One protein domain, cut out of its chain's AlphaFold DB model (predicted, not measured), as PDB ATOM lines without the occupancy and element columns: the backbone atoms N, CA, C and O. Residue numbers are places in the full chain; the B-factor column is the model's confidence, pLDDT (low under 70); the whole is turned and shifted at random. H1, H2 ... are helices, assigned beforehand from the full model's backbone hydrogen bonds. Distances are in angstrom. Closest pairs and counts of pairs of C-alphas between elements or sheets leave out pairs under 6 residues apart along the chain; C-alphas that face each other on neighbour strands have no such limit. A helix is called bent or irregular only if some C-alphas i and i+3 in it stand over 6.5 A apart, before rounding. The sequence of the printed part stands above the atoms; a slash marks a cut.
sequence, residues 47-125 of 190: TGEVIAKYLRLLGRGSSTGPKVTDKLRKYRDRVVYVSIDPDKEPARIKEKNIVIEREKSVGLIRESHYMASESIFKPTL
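AT A GLANCE: This is residues 47 to 125 of the 190 residues of an uncharacterized protein of bacterium (UniProt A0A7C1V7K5). A small group of helices makes one side of this domain, with the short H4 near the middle, and the longest helix, H3, runs outward from H4 to make the far end. H1 and H2 pack crosswise in that group, while H4 sits between H1 and H3, and the short H5 follows H4 on the side away from H3. The printed part has 79 residues with five named helices, H1 to H5 in chain order, and no named strand; the class is all helix. It is compact, with a radius of gyration of the C-alphas of 13.1 A and spans of 37 by 25 by 20 A.

HOW THE PARTS SIT: Look first at H3, residues 86 to 102, which has a kink of 31 degrees near residue 93. It is irregular: C-alphas 87 and 90 are 7.1 A apart. With residues 86 to 93 alone it touches H4, residues 111 to 115; the closest C-alphas are those of Pro 90 and Glu 111, at 6.8 A. From H4 go on to H1, residues 48 to 60, the hub, which touches three other helices. H1 touches H4 with residues 55 to 59 alone, the C-alphas of Leu 58 and Ser 112 being closest at 5.5 A. H1 also touches H2, residues 70 to 79, about perpendicular at 80 degrees, with the C-alphas of Ala 52 and Arg 76 closest at 5.9 A. With residues 51 to 54 alone, H1 only just touches H5, residues 117 to 120, with 3 pairs of C-alphas within 8 A; the closest are those of Ile 51 and Ser 117, at 6.5 A. H4 and H5 meet only through their link. H1 and H3 are apart, and so are H2 and H3. In H1, H2 and H4 every O i to N i+4 pair is within hydrogen-bond range; in H3 10 of 13 are, and H5 is too short for such a pair.

IN THESE COORDINATES: Find C-alpha 86 at (-0.664, 27.426, -53.052); from there H3 runs 25.2 A to C-alpha 102 at (24.100, 24.604, -49.555). H1 begins at C-alpha 48, (-5.259, 21.103, -34.851), and is 18.1 A long. H2 is 14.2 A long, H4 6.1 A and H5 5.8 A, ending at C-alpha 120, (-8.823, 25.175, -43.460).

THE WHOLE: The two C-alphas farthest apart are those of Glu 103 and Thr 124, at 38.0 A. The printed part has no cut. The link from H4 to H5 is tight, the other three are short, and no link is long. Look at residues 63 to 66, between H1 and H2, for pLDDT under 70; the mean of the printed part is 91.2.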
ATOM      1  N   THR A  47      -9.722  21.428 -36.827       97.44
ATOM      2  CA  THR A  47      -8.959  21.587 -35.588       97.44
ATOM      3  C   THR A  47      -7.501  21.222 -35.818       97.44
ATOM      4  O   THR A  47      -7.135  20.621 -36.836       97.44
ATOM      5  N   GLY A  48      -6.650  21.530 -34.843       96.75
ATOM      6  CA  GLY A  48      -5.259  21.103 -34.851       96.75
ATOM      7  C   GLY A  48      -5.109  19.592 -35.037       96.75
ATOM      8  O   GLY A  48      -4.214  19.156 -35.769       96.75
ATOM      9  N   GLU A  49      -5.994  18.789 -34.443       95.31
ATOM     10  CA  GLU A  49      -5.971  17.336 -34.590       95.31
ATOM     11  C   GLU A  49      -6.270  16.905 -36.035       95.31
ATOM     12  O   GLU A  49      -5.615  16.001 -36.564       95.31
ATOM     13  N   VAL A  50      -7.225  17.569 -36.696       96.06
ATOM     14  CA  VAL A  50      -7.564  17.323 -38.107       96.06
ATOM     15  C   VAL A  50      -6.373  17.659 -39.009       96.06
ATOM     16  O   VAL A  50      -5.955  16.817 -39.807       96.06
ATOM     17  N   ILE A  51      -5.757  18.828 -38.811       97.06
ATOM     18  CA  ILE A  51      -4.578  19.268 -39.573       97.06
ATOM     19  C   ILE A  51      -3.401  18.303 -39.356       97.06
ATOM     20  O   ILE A  51      -2.741  17.891 -40.309       97.06
ATOM     21  N   ALA A  52      -3.156  17.870 -38.116       95.50
ATOM     22  CA  ALA A  52      -2.090  16.925 -37.785       95.50
ATOM     23  C   ALA A  52      -2.298  15.547 -38.441       95.50
ATOM     24  O   ALA A  52      -1.349  14.949 -38.962       95.50
ATOM     25  N   LYS A  53      -3.536  15.033 -38.442       94.75
ATOM     26  CA  LYS A  53      -3.888  13.786 -39.141       94.75
ATOM     27  C   LYS A  53      -3.681  13.920 -40.646       94.75
ATOM     28  O   LYS A  53      -3.160  12.988 -41.260       94.75
ATOM     29  N   TYR A  54      -4.038  15.066 -41.221       95.56
ATOM     30  CA  TYR A  54      -3.857  15.307 -42.647       95.56
ATOM     31  C   TYR A  54      -2.379  15.432 -43.034       95.56
ATOM     32  O   TYR A  54      -1.937  14.774 -43.971       95.56
ATOM     33  N   LEU A  55      -1.571  16.139 -42.238       95.38
ATOM     34  CA  LEU A  55      -0.115  16.192 -42.400       95.38
ATOM     35  C   LEU A  55       0.513  14.788 -42.399       95.38
ATOM     36  O   LEU A  55       1.385  14.487 -43.217       95.38
ATOM     37  N   ARG A  56       0.059  13.904 -41.497       92.75
ATOM     38  CA  ARG A  56       0.500  12.502 -41.460       92.75
ATOM     39  C   ARG A  56       0.112  11.750 -42.735       92.75
ATOM     40  O   ARG A  56       0.959  11.036 -43.270       92.75
ATOM     41  N   LEU A  57      -1.122  11.922 -43.215       92.81
ATOM     42  CA  LEU A  57      -1.595  11.314 -44.461       92.81
ATOM     43  C   LEU A  57      -0.728  11.750 -45.647       92.81
ATOM     44  O   LEU A  57      -0.229  10.892 -46.368       92.81
ATOM     45  N   LEU A  58      -0.479  13.052 -45.793       92.25
ATOM     46  CA  LEU A  58       0.337  13.607 -46.876       92.25
ATOM     47  C   LEU A  58       1.796  13.130 -46.824       92.25
ATOM     48  O   LEU A  58       2.414  12.902 -47.857       92.25
ATOM     49  N   GLY A  59       2.365  12.976 -45.624       86.25
ATOM     50  CA  GLY A  59       3.767  12.585 -45.460       86.25
ATOM     51  C   GLY A  59       4.039  11.078 -45.472       86.25
ATOM     52  O   GLY A  59       5.175  10.681 -45.719       86.25
ATOM     53  N   ARG A  60       3.049  10.238 -45.142       82.19
ATOM     54  CA  ARG A  60       3.223   8.777 -44.986       82.19
ATOM     55  C   ARG A  60       2.269   7.936 -45.836       82.19
ATOM     56  O   ARG A  60       2.315   6.716 -45.736       82.19
ATOM     57  N   GLY A  61       1.369   8.557 -46.597       78.50
ATOM     58  CA  GLY A  61       0.339   7.859 -47.373       78.50
ATOM     59  C   GLY A  61      -0.734   7.170 -46.521       78.50
ATOM     60  O   GLY A  61      -1.541   6.419 -47.054       78.50
ATOM     61  N   SER A  62      -0.763   7.408 -45.203       71.88
ATOM     62  CA  SER A  62      -1.738   6.795 -44.302       71.88
ATOM     63  C   SER A  62      -2.303   7.783 -43.284       71.88
ATOM     64  O   SER A  62      -1.579   8.405 -42.500       71.88
ATOM     65  N   SER A  63      -3.633   7.893 -43.270       63.97
ATOM     66  CA  SER A  63      -4.395   8.568 -42.220       63.97
ATOM     67  C   SER A  63      -4.683   7.637 -41.041       63.97
ATOM     68  O   SER A  63      -5.037   8.130 -39.966       63.97
ATOM     69  N   THR A  64      -4.490   6.321 -41.198       58.41
ATOM     70  CA  THR A  64      -4.691   5.321 -40.148       58.41
ATOM     71  C   THR A  64      -3.463   5.241 -39.245       58.41
ATOM     72  O   THR A  64      -2.310   5.281 -39.671       58.41
ATOM     73  N   GLY A  65      -3.708   5.213 -37.943       63.03
ATOM     74  CA  GLY A  65      -2.667   5.192 -36.926       63.03
ATOM     75  C   GLY A  65      -3.212   5.661 -35.581       63.03
ATOM     76  O   GLY A  65      -4.321   6.201 -35.539       63.03
ATOM     77  N   PRO A  66      -2.442   5.495 -34.493       60.91
ATOM     78  CA  PRO A  66      -2.868   5.873 -33.148       60.91
ATOM     79  C   PRO A  66      -3.280   7.351 -33.070       60.91
ATOM     80  O   PRO A  66      -2.937   8.149 -33.958       60.91
ATOM     81  N   LYS A  67      -4.013   7.698 -31.997       81.12
ATOM     82  CA  LYS A  67      -4.413   9.076 -31.651       81.12
ATOM     83  C   LYS A  67      -3.247  10.049 -31.860       81.12
ATOM     84  O   LYS A  67      -2.084   9.672 -31.700       81.12
ATOM     85  N   VAL A  68      -3.550  11.298 -32.219       85.81
ATOM     86  CA  VAL A  68      -2.519  12.321 -32.443       85.81
ATOM     87  C   VAL A  68      -1.650  12.454 -31.190       85.81
ATOM     88  O   VAL A  68      -2.133  12.799 -30.111       85.81
ATOM     89  N   THR A  69      -0.367  12.128 -31.345       91.00
ATOM     90  CA  THR A  69       0.630  12.158 -30.272       91.00
ATOM     91  C   THR A  69       1.231  13.552 -30.135       91.00
ATOM     92  O   THR A  69       1.244  14.325 -31.095       91.00
ATOM     93  N   ASP A  70       1.826  13.859 -28.980       92.25
ATOM     94  CA  ASP A  70       2.536  15.134 -28.785       92.25
ATOM     95  C   ASP A  70       3.689  15.329 -29.767       92.25
ATOM     96  O   ASP A  70       3.980  16.450 -30.171       92.25
ATOM     97  N   LYS A  71       4.330  14.237 -30.204       92.00
ATOM     98  CA  LYS A  71       5.371  14.299 -31.238       92.00
ATOM     99  C   LYS A  71       4.806  14.806 -32.565       92.00
ATOM    100  O   LYS A  71       5.462  15.601 -33.228       92.00
ATOM    101  N   LEU A  72       3.605  14.363 -32.946       92.62
ATOM    102  CA  LEU A  72       2.961  14.808 -34.180       92.62
ATOM    103  C   LEU A  72       2.444  16.248 -34.063       92.62
ATOM    104  O   LEU A  72       2.627  17.003 -35.012       92.62
ATOM    105  N   ARG A  73       1.881  16.645 -32.910       94.62
ATOM    106  CA  ARG A  73       1.510  18.048 -32.629       94.62
ATOM    107  C   ARG A  73       2.708  18.983 -32.759       94.62
ATOM    108  O   ARG A  73       2.706  19.864 -33.604       94.62
ATOM    109  N   LYS A  74       3.791  18.698 -32.027       94.50
ATOM    110  CA  LYS A  74       5.032  19.488 -32.088       94.50
ATOM    111  C   LYS A  74       5.630  19.528 -33.491       94.50
ATOM    112  O   LYS A  74       6.204  20.535 -33.890       94.50
ATOM    113  N   TYR A  75       5.529  18.428 -34.239       94.00
ATOM    114  CA  TYR A  75       5.973  18.410 -35.628       94.00
ATOM    115  C   TYR A  75       5.109  19.322 -36.502       94.00
ATOM    116  O   TYR A  75       5.683  20.127 -37.227       94.00
ATOM    117  N   ARG A  76       3.772  19.247 -36.396       95.31
ATOM    118  CA  ARG A  76       2.832  20.148 -37.082       95.31
ATOM    119  C   ARG A  76       3.181  21.604 -36.795       95.31
ATOM    120  O   ARG A  76       3.442  22.331 -37.742       95.31
ATOM    121  N   ASP A  77       3.255  21.985 -35.524       95.31
ATOM    122  CA  ASP A  77       3.484  23.376 -35.103       95.31
ATOM    123  C   ASP A  77       4.813  23.935 -35.626       95.31
ATOM    124  O   ASP A  77       4.949  25.131 -35.854       95.31
ATOM    125  N   ARG A  78       5.801  23.060 -35.845       94.88
ATOM    126  CA  ARG A  78       7.107  23.447 -36.380       94.88
ATOM    127  C   ARG A  78       7.119  23.612 -37.898       94.88
ATOM    128  O   ARG A  78       7.917  24.395 -38.399       94.88
ATOM    129  N   VAL A  79       6.354  22.802 -38.633       95.00
ATOM    130  CA  VAL A  79       6.520  22.696 -40.094       95.00
ATOM    131  C   VAL A  79       5.358  23.251 -40.895       95.00
ATOM    132  O   VAL A  79       5.574  23.621 -42.042       95.00
ATOM    133  N   VAL A  80       4.149  23.278 -40.338       97.19
ATOM    134  CA  VAL A  80       2.953  23.718 -41.059       97.19
ATOM    135  C   VAL A  80       2.901  25.237 -41.100       97.19
ATOM    136  O   VAL A  80       3.123  25.913 -40.100       97.19
ATOM    137  N   TYR A  81       2.589  25.761 -42.278       97.62
ATOM    138  CA  TYR A  81       2.359  27.179 -42.528       97.62
ATOM    139  C   TYR A  81       1.264  27.319 -43.581       97.62
ATOM    140  O   TYR A  81       1.021  26.394 -44.356       97.62
ATOM    141  N   VAL A  82       0.612  28.472 -43.611       98.25
ATOM    142  CA  VAL A  82      -0.407  28.814 -44.601       98.25
ATOM    143  C   VAL A  82       0.256  29.552 -45.755       98.25
ATOM    144  O   VAL A  82       0.973  30.531 -45.550       98.25
ATOM    145  N   SER A  83       0.024  29.081 -46.981       97.06
ATOM    146  CA  SER A  83       0.473  29.785 -48.183       97.06
ATOM    147  C   SER A  83      -0.533  30.862 -48.595       97.06
ATOM    148  O   SER A  83      -1.744  30.662 -48.497       97.06
ATOM    149  N   ILE A  84      -0.036  31.989 -49.111       95.88
ATOM    150  CA  ILE A  84      -0.869  32.997 -49.783       95.88
ATOM    151  C   ILE A  84      -1.370  32.481 -51.136       95.88
ATOM    152  O   ILE A  84      -2.518  32.714 -51.505       95.88
ATOM    153  N   ASP A  85      -0.503  31.772 -51.857       94.62
ATOM    154  CA  ASP A  85      -0.734  31.282 -53.212       94.62
ATOM    155  C   ASP A  85      -0.200  29.841 -53.311       94.62
ATOM    156  O   ASP A  85       0.999  29.629 -53.538       94.62
ATOM    157  N   PRO A  86      -1.056  28.834 -53.050       93.81
ATOM    158  CA  PRO A  86      -0.664  27.426 -53.052       93.81
ATOM    159  C   PRO A  86      -0.088  26.965 -54.395       93.81
ATOM    160  O   PRO A  86       0.812  26.130 -54.411       93.81
ATOM    161  N   ASP A  87      -0.533  27.550 -55.508       93.88
ATOM    162  CA  ASP A  87      -0.108  27.146 -56.851       93.88
ATOM    163  C   ASP A  87       1.358  27.525 -57.131       93.88
ATOM    164  O   ASP A  87       2.041  26.881 -57.928       93.88
ATOM    165  N   LYS A  88       1.883  28.542 -56.431       95.19
ATOM    166  CA  LYS A  88       3.284  28.988 -56.543       95.19
ATOM    167  C   LYS A  88       4.239  28.303 -55.568       95.19
ATOM    168  O   LYS A  88       5.458  28.449 -55.699       95.19
ATOM    169  N   GLU A  89       3.727  27.553 -54.593       95.44
ATOM    170  CA  GLU A  89       4.568  26.910 -53.580       95.44
ATOM    171  C   GLU A  89       5.571  25.890 -54.128       95.44
ATOM    172  O   GLU A  89       6.724  25.943 -53.696       95.44
ATOM    173  N   PRO A  90       5.235  25.006 -55.088       94.81
ATOM    174  CA  PRO A  90       6.186  24.006 -55.576       94.81
ATOM    175  C   PRO A  90       7.492  24.618 -56.106       94.81
ATOM    176  O   PRO A  90       8.588  24.161 -55.767       94.81
ATOM    177  N   ALA A  91       7.390  25.708 -56.874       95.50
ATOM    178  CA  ALA A  91       8.552  26.439 -57.377       95.50
ATOM    179  C   ALA A  91       9.352  27.083 -56.232       95.50
ATOM    180  O   ALA A  91      10.565  26.886 -56.133       95.50
ATOM    181  N   ARG A  92       8.667  27.766 -55.304       94.62
ATOM    182  CA  ARG A  92       9.300  28.426 -54.151       94.62
ATOM    183  C   ARG A  92      10.024  27.436 -53.232       94.62
ATOM    184  O   ARG A  92      11.085  27.750 -52.689       94.62
ATOM    185  N   ILE A  93       9.450  26.253 -53.019       95.00
ATOM    186  CA  ILE A  93      10.042  25.183 -52.205       95.00
ATOM    187  C   ILE A  93      11.335  24.692 -52.846       95.00
ATOM    188  O   ILE A  93      12.346  24.582 -52.151       95.00
ATOM    189  N   LYS A  94      11.321  24.437 -54.160       94.19
ATOM    190  CA  LYS A  94      12.506  23.994 -54.903       94.19
ATOM    191  C   LYS A  94      13.662  24.981 -54.743       94.19
ATOM    192  O   LYS A  94      14.769  24.571 -54.410       94.19
ATOM    193  N   GLU A  95      13.396  26.273 -54.915       93.12
ATOM    194  CA  GLU A  95      14.405  27.328 -54.768       93.12
ATOM    195  C   GLU A  95      14.957  27.418 -53.342       93.12
ATOM    196  O   GLU A  95      16.174  27.412 -53.149       93.12
ATOM    197  N   LYS A  96      14.085  27.438 -52.321       91.38
ATOM    198  CA  LYS A  96      14.534  27.514 -50.920       91.38
ATOM    199  C   LYS A  96      15.320  26.281 -50.485       91.38
ATOM    200  O   LYS A  96      16.298  26.420 -49.755       91.38
ATOM    201  N   ASN A  97      14.921  25.091 -50.926       93.38
ATOM    202  CA  ASN A  97      15.608  23.859 -50.553       93.38
ATOM    203  C   ASN A  97      17.041  23.805 -51.106       93.38
ATOM    204  O   ASN A  97      17.923  23.351 -50.388       93.38
ATOM    205  N   ILE A  98      17.308  24.362 -52.296       91.62
ATOM    206  CA  ILE A  98      18.681  24.490 -52.825       91.62
ATOM    207  C   ILE A  98      19.564  25.318 -51.878       91.62
ATOM    208  O   ILE A  98      20.729  24.985 -51.659       91.62
ATOM    209  N   VAL A  99      19.026  26.402 -51.313       89.62
ATOM    210  CA  VAL A  99      19.754  27.250 -50.355       89.62
ATOM    211  C   VAL A  99      20.002  26.498 -49.045       89.62
ATOM    212  O   VAL A  99      21.140  26.437 -48.589       89.62
ATOM    213  N   ILE A 100      18.970  25.849 -48.495       89.12
ATOM    214  CA  ILE A 100      19.058  25.055 -47.256       89.12
ATOM    215  C   ILE A 100      20.127  23.960 -47.373       89.12
ATOM    216  O   ILE A 100      20.919  23.765 -46.450       89.12
ATOM    217  N   GLU A 101      20.175  23.266 -48.511       89.06
ATOM    218  CA  GLU A 101      21.163  22.218 -48.778       89.06
ATOM    219  C   GLU A 101      22.590  22.771 -48.844       89.06
ATOM    220  O   GLU A 101      23.506  22.179 -48.269       89.06
ATOM    221  N   ARG A 102      22.790  23.930 -49.487       89.38
ATOM    222  CA  ARG A 102      24.100  24.604 -49.555       89.38
ATOM    223  C   ARG A 102      24.595  25.043 -48.180       89.38
ATOM    224  O   ARG A 102      25.777  24.892 -47.884       89.38
ATOM    225  N   GLU A 103      23.695  25.546 -47.343       90.69
ATOM    226  CA  GLU A 103      23.996  25.986 -45.977       90.69
ATOM    227  C   GLU A 103      24.162  24.821 -44.988       90.69
ATOM    228  O   GLU A 103      24.538  25.041 -43.838       90.69
ATOM    229  N   LYS A 104      23.904  23.574 -45.418       83.25
ATOM    230  CA  LYS A 104      23.862  22.377 -44.556       83.25
ATOM    231  C   LYS A 104      22.894  22.533 -43.373       83.25
ATOM    232  O   LYS A 104      23.075  21.919 -42.319       83.25
ATOM    233  N   SER A 105      21.853  23.340 -43.565       81.81
ATOM    234  CA  SER A 105      20.790  23.575 -42.591       81.81
ATOM    235  C   SER A 105      19.863  22.358 -42.492       81.81
ATOM    236  O   SER A 105      19.657  21.613 -43.453       81.81
ATOM    237  N   VAL A 106      19.279  22.127 -41.313       76.75
ATOM    238  CA  VAL A 106      18.398  20.972 -41.082       76.75
ATOM    239  C   VAL A 106      16.954  21.304 -41.461       76.75
ATOM    240  O   VAL A 106      16.373  22.244 -40.927       76.75
ATOM    241  N   GLY A 107      16.333  20.450 -42.281       81.50
ATOM    242  CA  GLY A 107      14.876  20.401 -42.453       81.50
ATOM    243  C   GLY A 107      14.367  20.987 -43.767       81.50
ATOM    244  O   GLY A 107      13.894  22.116 -43.810       81.50
ATOM    245  N   LEU A 108      14.382  20.168 -44.820       89.69
ATOM    246  CA  LEU A 108      13.790  20.522 -46.111       89.69
ATOM    247  C   LEU A 108      12.300  20.849 -45.979       89.69
ATOM    248  O   LEU A 108      11.548  20.167 -45.269       89.69
ATOM    249  N   ILE A 109      11.868  21.857 -46.727       92.81
ATOM    250  CA  ILE A 109      10.458  22.192 -46.872       92.81
ATOM    251  C   ILE A 109       9.829  21.152 -47.799       92.81
ATOM    252  O   ILE A 109      10.373  20.838 -48.858       92.81
ATOM    253  N   ARG A 110       8.685  20.601 -47.392       93.62
ATOM    254  CA  ARG A 110       7.913  19.635 -48.178       93.62
ATOM    255  C   ARG A 110       6.585  20.250 -48.572       93.62
ATOM    256  O   ARG A 110       6.045  21.068 -47.833       93.62
ATOM    257  N   GLU A 111       6.013  19.793 -49.678       94.56
ATOM    258  CA  GLU A 111       4.679  20.236 -50.098       94.56
ATOM    259  C   GLU A 111       3.610  19.934 -49.040       94.56
ATOM    260  O   GLU A 111       2.714  20.739 -48.804       94.56
ATOM    261  N   SER A 112       3.766  18.830 -48.298       95.00
ATOM    262  CA  SER A 112       2.866  18.471 -47.198       95.00
ATOM    263  C   SER A 112       2.751  19.544 -46.109       95.00
ATOM    264  O   SER A 112       1.745  19.578 -45.404       95.00
ATOM    265  N   HIS A 113       3.756  20.414 -45.962       95.62
ATOM    266  CA  HIS A 113       3.794  21.452 -44.935       95.62
ATOM    267  C   HIS A 113       2.718  22.523 -45.155       95.62
ATOM    268  O   HIS A 113       1.993  22.836 -44.214       95.62
ATOM    269  N   TYR A 114       2.565  23.039 -46.381       96.81
ATOM    270  CA  TYR A 114       1.506  24.011 -46.683       96.81
ATOM    271  C   TYR A 114       0.183  23.322 -47.016       96.81
ATOM    272  O   TYR A 114      -0.873  23.767 -46.570       96.81
ATOM    273  N   MET A 115       0.236  22.178 -47.706       96.88
ATOM    274  CA  MET A 115      -0.954  21.417 -48.088       96.88
ATOM    275  C   MET A 115      -1.775  20.962 -46.881       96.88
ATOM    276  O   MET A 115      -2.997  20.908 -46.964       96.88
ATOM    277  N   ALA A 116      -1.145  20.674 -45.735       96.94
ATOM    278  CA  ALA A 116      -1.884  20.348 -44.517       96.94
ATOM    279  C   ALA A 116      -2.810  21.498 -44.073       96.94
ATOM    280  O   ALA A 116      -3.942  21.253 -43.646       96.94
ATOM    281  N   SER A 117      -2.352  22.746 -44.208       97.12
ATOM    282  CA  SER A 117      -3.121  23.940 -43.846       97.12
ATOM    283  C   SER A 117      -4.249  24.259 -44.834       97.12
ATOM    284  O   SER A 117      -5.250  24.850 -44.436       97.12
ATOM    285  N   GLU A 118      -4.161  23.780 -46.082       97.69
ATOM    286  CA  GLU A 118      -5.223  23.953 -47.086       97.69
ATOM    287  C   GLU A 118      -6.547  23.324 -46.646       97.69
ATOM    288  O   GLU A 118      -7.600  23.752 -47.105       97.69
ATOM    289  N   SER A 119      -6.533  22.370 -45.708       96.81
ATOM    290  CA  SER A 119      -7.760  21.826 -45.107       96.81
ATOM    291  C   SER A 119      -8.647  22.887 -44.435       96.81
ATOM    292  O   SER A 119      -9.852  22.681 -44.343       96.81
ATOM    293  N   ILE A 120      -8.085  24.031 -44.023       97.94
ATOM    294  CA  ILE A 120      -8.823  25.175 -43.460       97.94
ATOM    295  C   ILE A 120      -9.680  25.868 -44.535       97.94
ATOM    296  O   ILE A 120     -10.788  26.320 -44.245       97.94
ATOM    297  N   PHE A 121      -9.176  25.932 -45.770       97.88
ATOM    298  CA  PHE A 121      -9.818  26.607 -46.907       97.88
ATOM    299  C   PHE A 121     -10.523  25.631 -47.863       97.88
ATOM    300  O   PHE A 121     -11.332  26.032 -48.694       97.88
ATOM    301  N   LYS A 122     -10.213  24.335 -47.757       97.25
ATOM    302  CA  LYS A 122     -10.779  23.238 -48.550       97.25
ATOM    303  C   LYS A 122     -11.051  22.025 -47.642       97.25
ATOM    304  O   LYS A 122     -10.313  21.036 -47.702       97.25
ATOM    305  N   PRO A 123     -12.104  22.060 -46.803       97.06
ATOM    306  CA  PRO A 123     -12.421  20.980 -45.857       97.06
ATOM    307  C   PRO A 123     -12.627  19.598 -46.496       97.06
ATOM    308  O   PRO A 123     -12.355  18.563 -45.880       97.06
ATOM    309  N   THR A 124     -13.017  19.557 -47.771       96.38
ATOM    310  CA  THR A 124     -13.173  18.317 -48.544       96.38
ATOM    311  C   THR A 124     -11.882  17.493 -48.628       96.38
ATOM    312  O   THR A 124     -11.950  16.263 -48.670       96.38
ATOM    313  N   LEU A 125     -10.702  18.126 -48.537       94.94
ATOM    314  CA  LEU A 125      -9.397  17.447 -48.494       94.94
ATOM    315  C   LEU A 125      -9.256  16.490 -47.302       94.94
ATOM    316  O   LEU A 125      -8.531  15.497 -47.369       94.94
TER     317      LEU A 125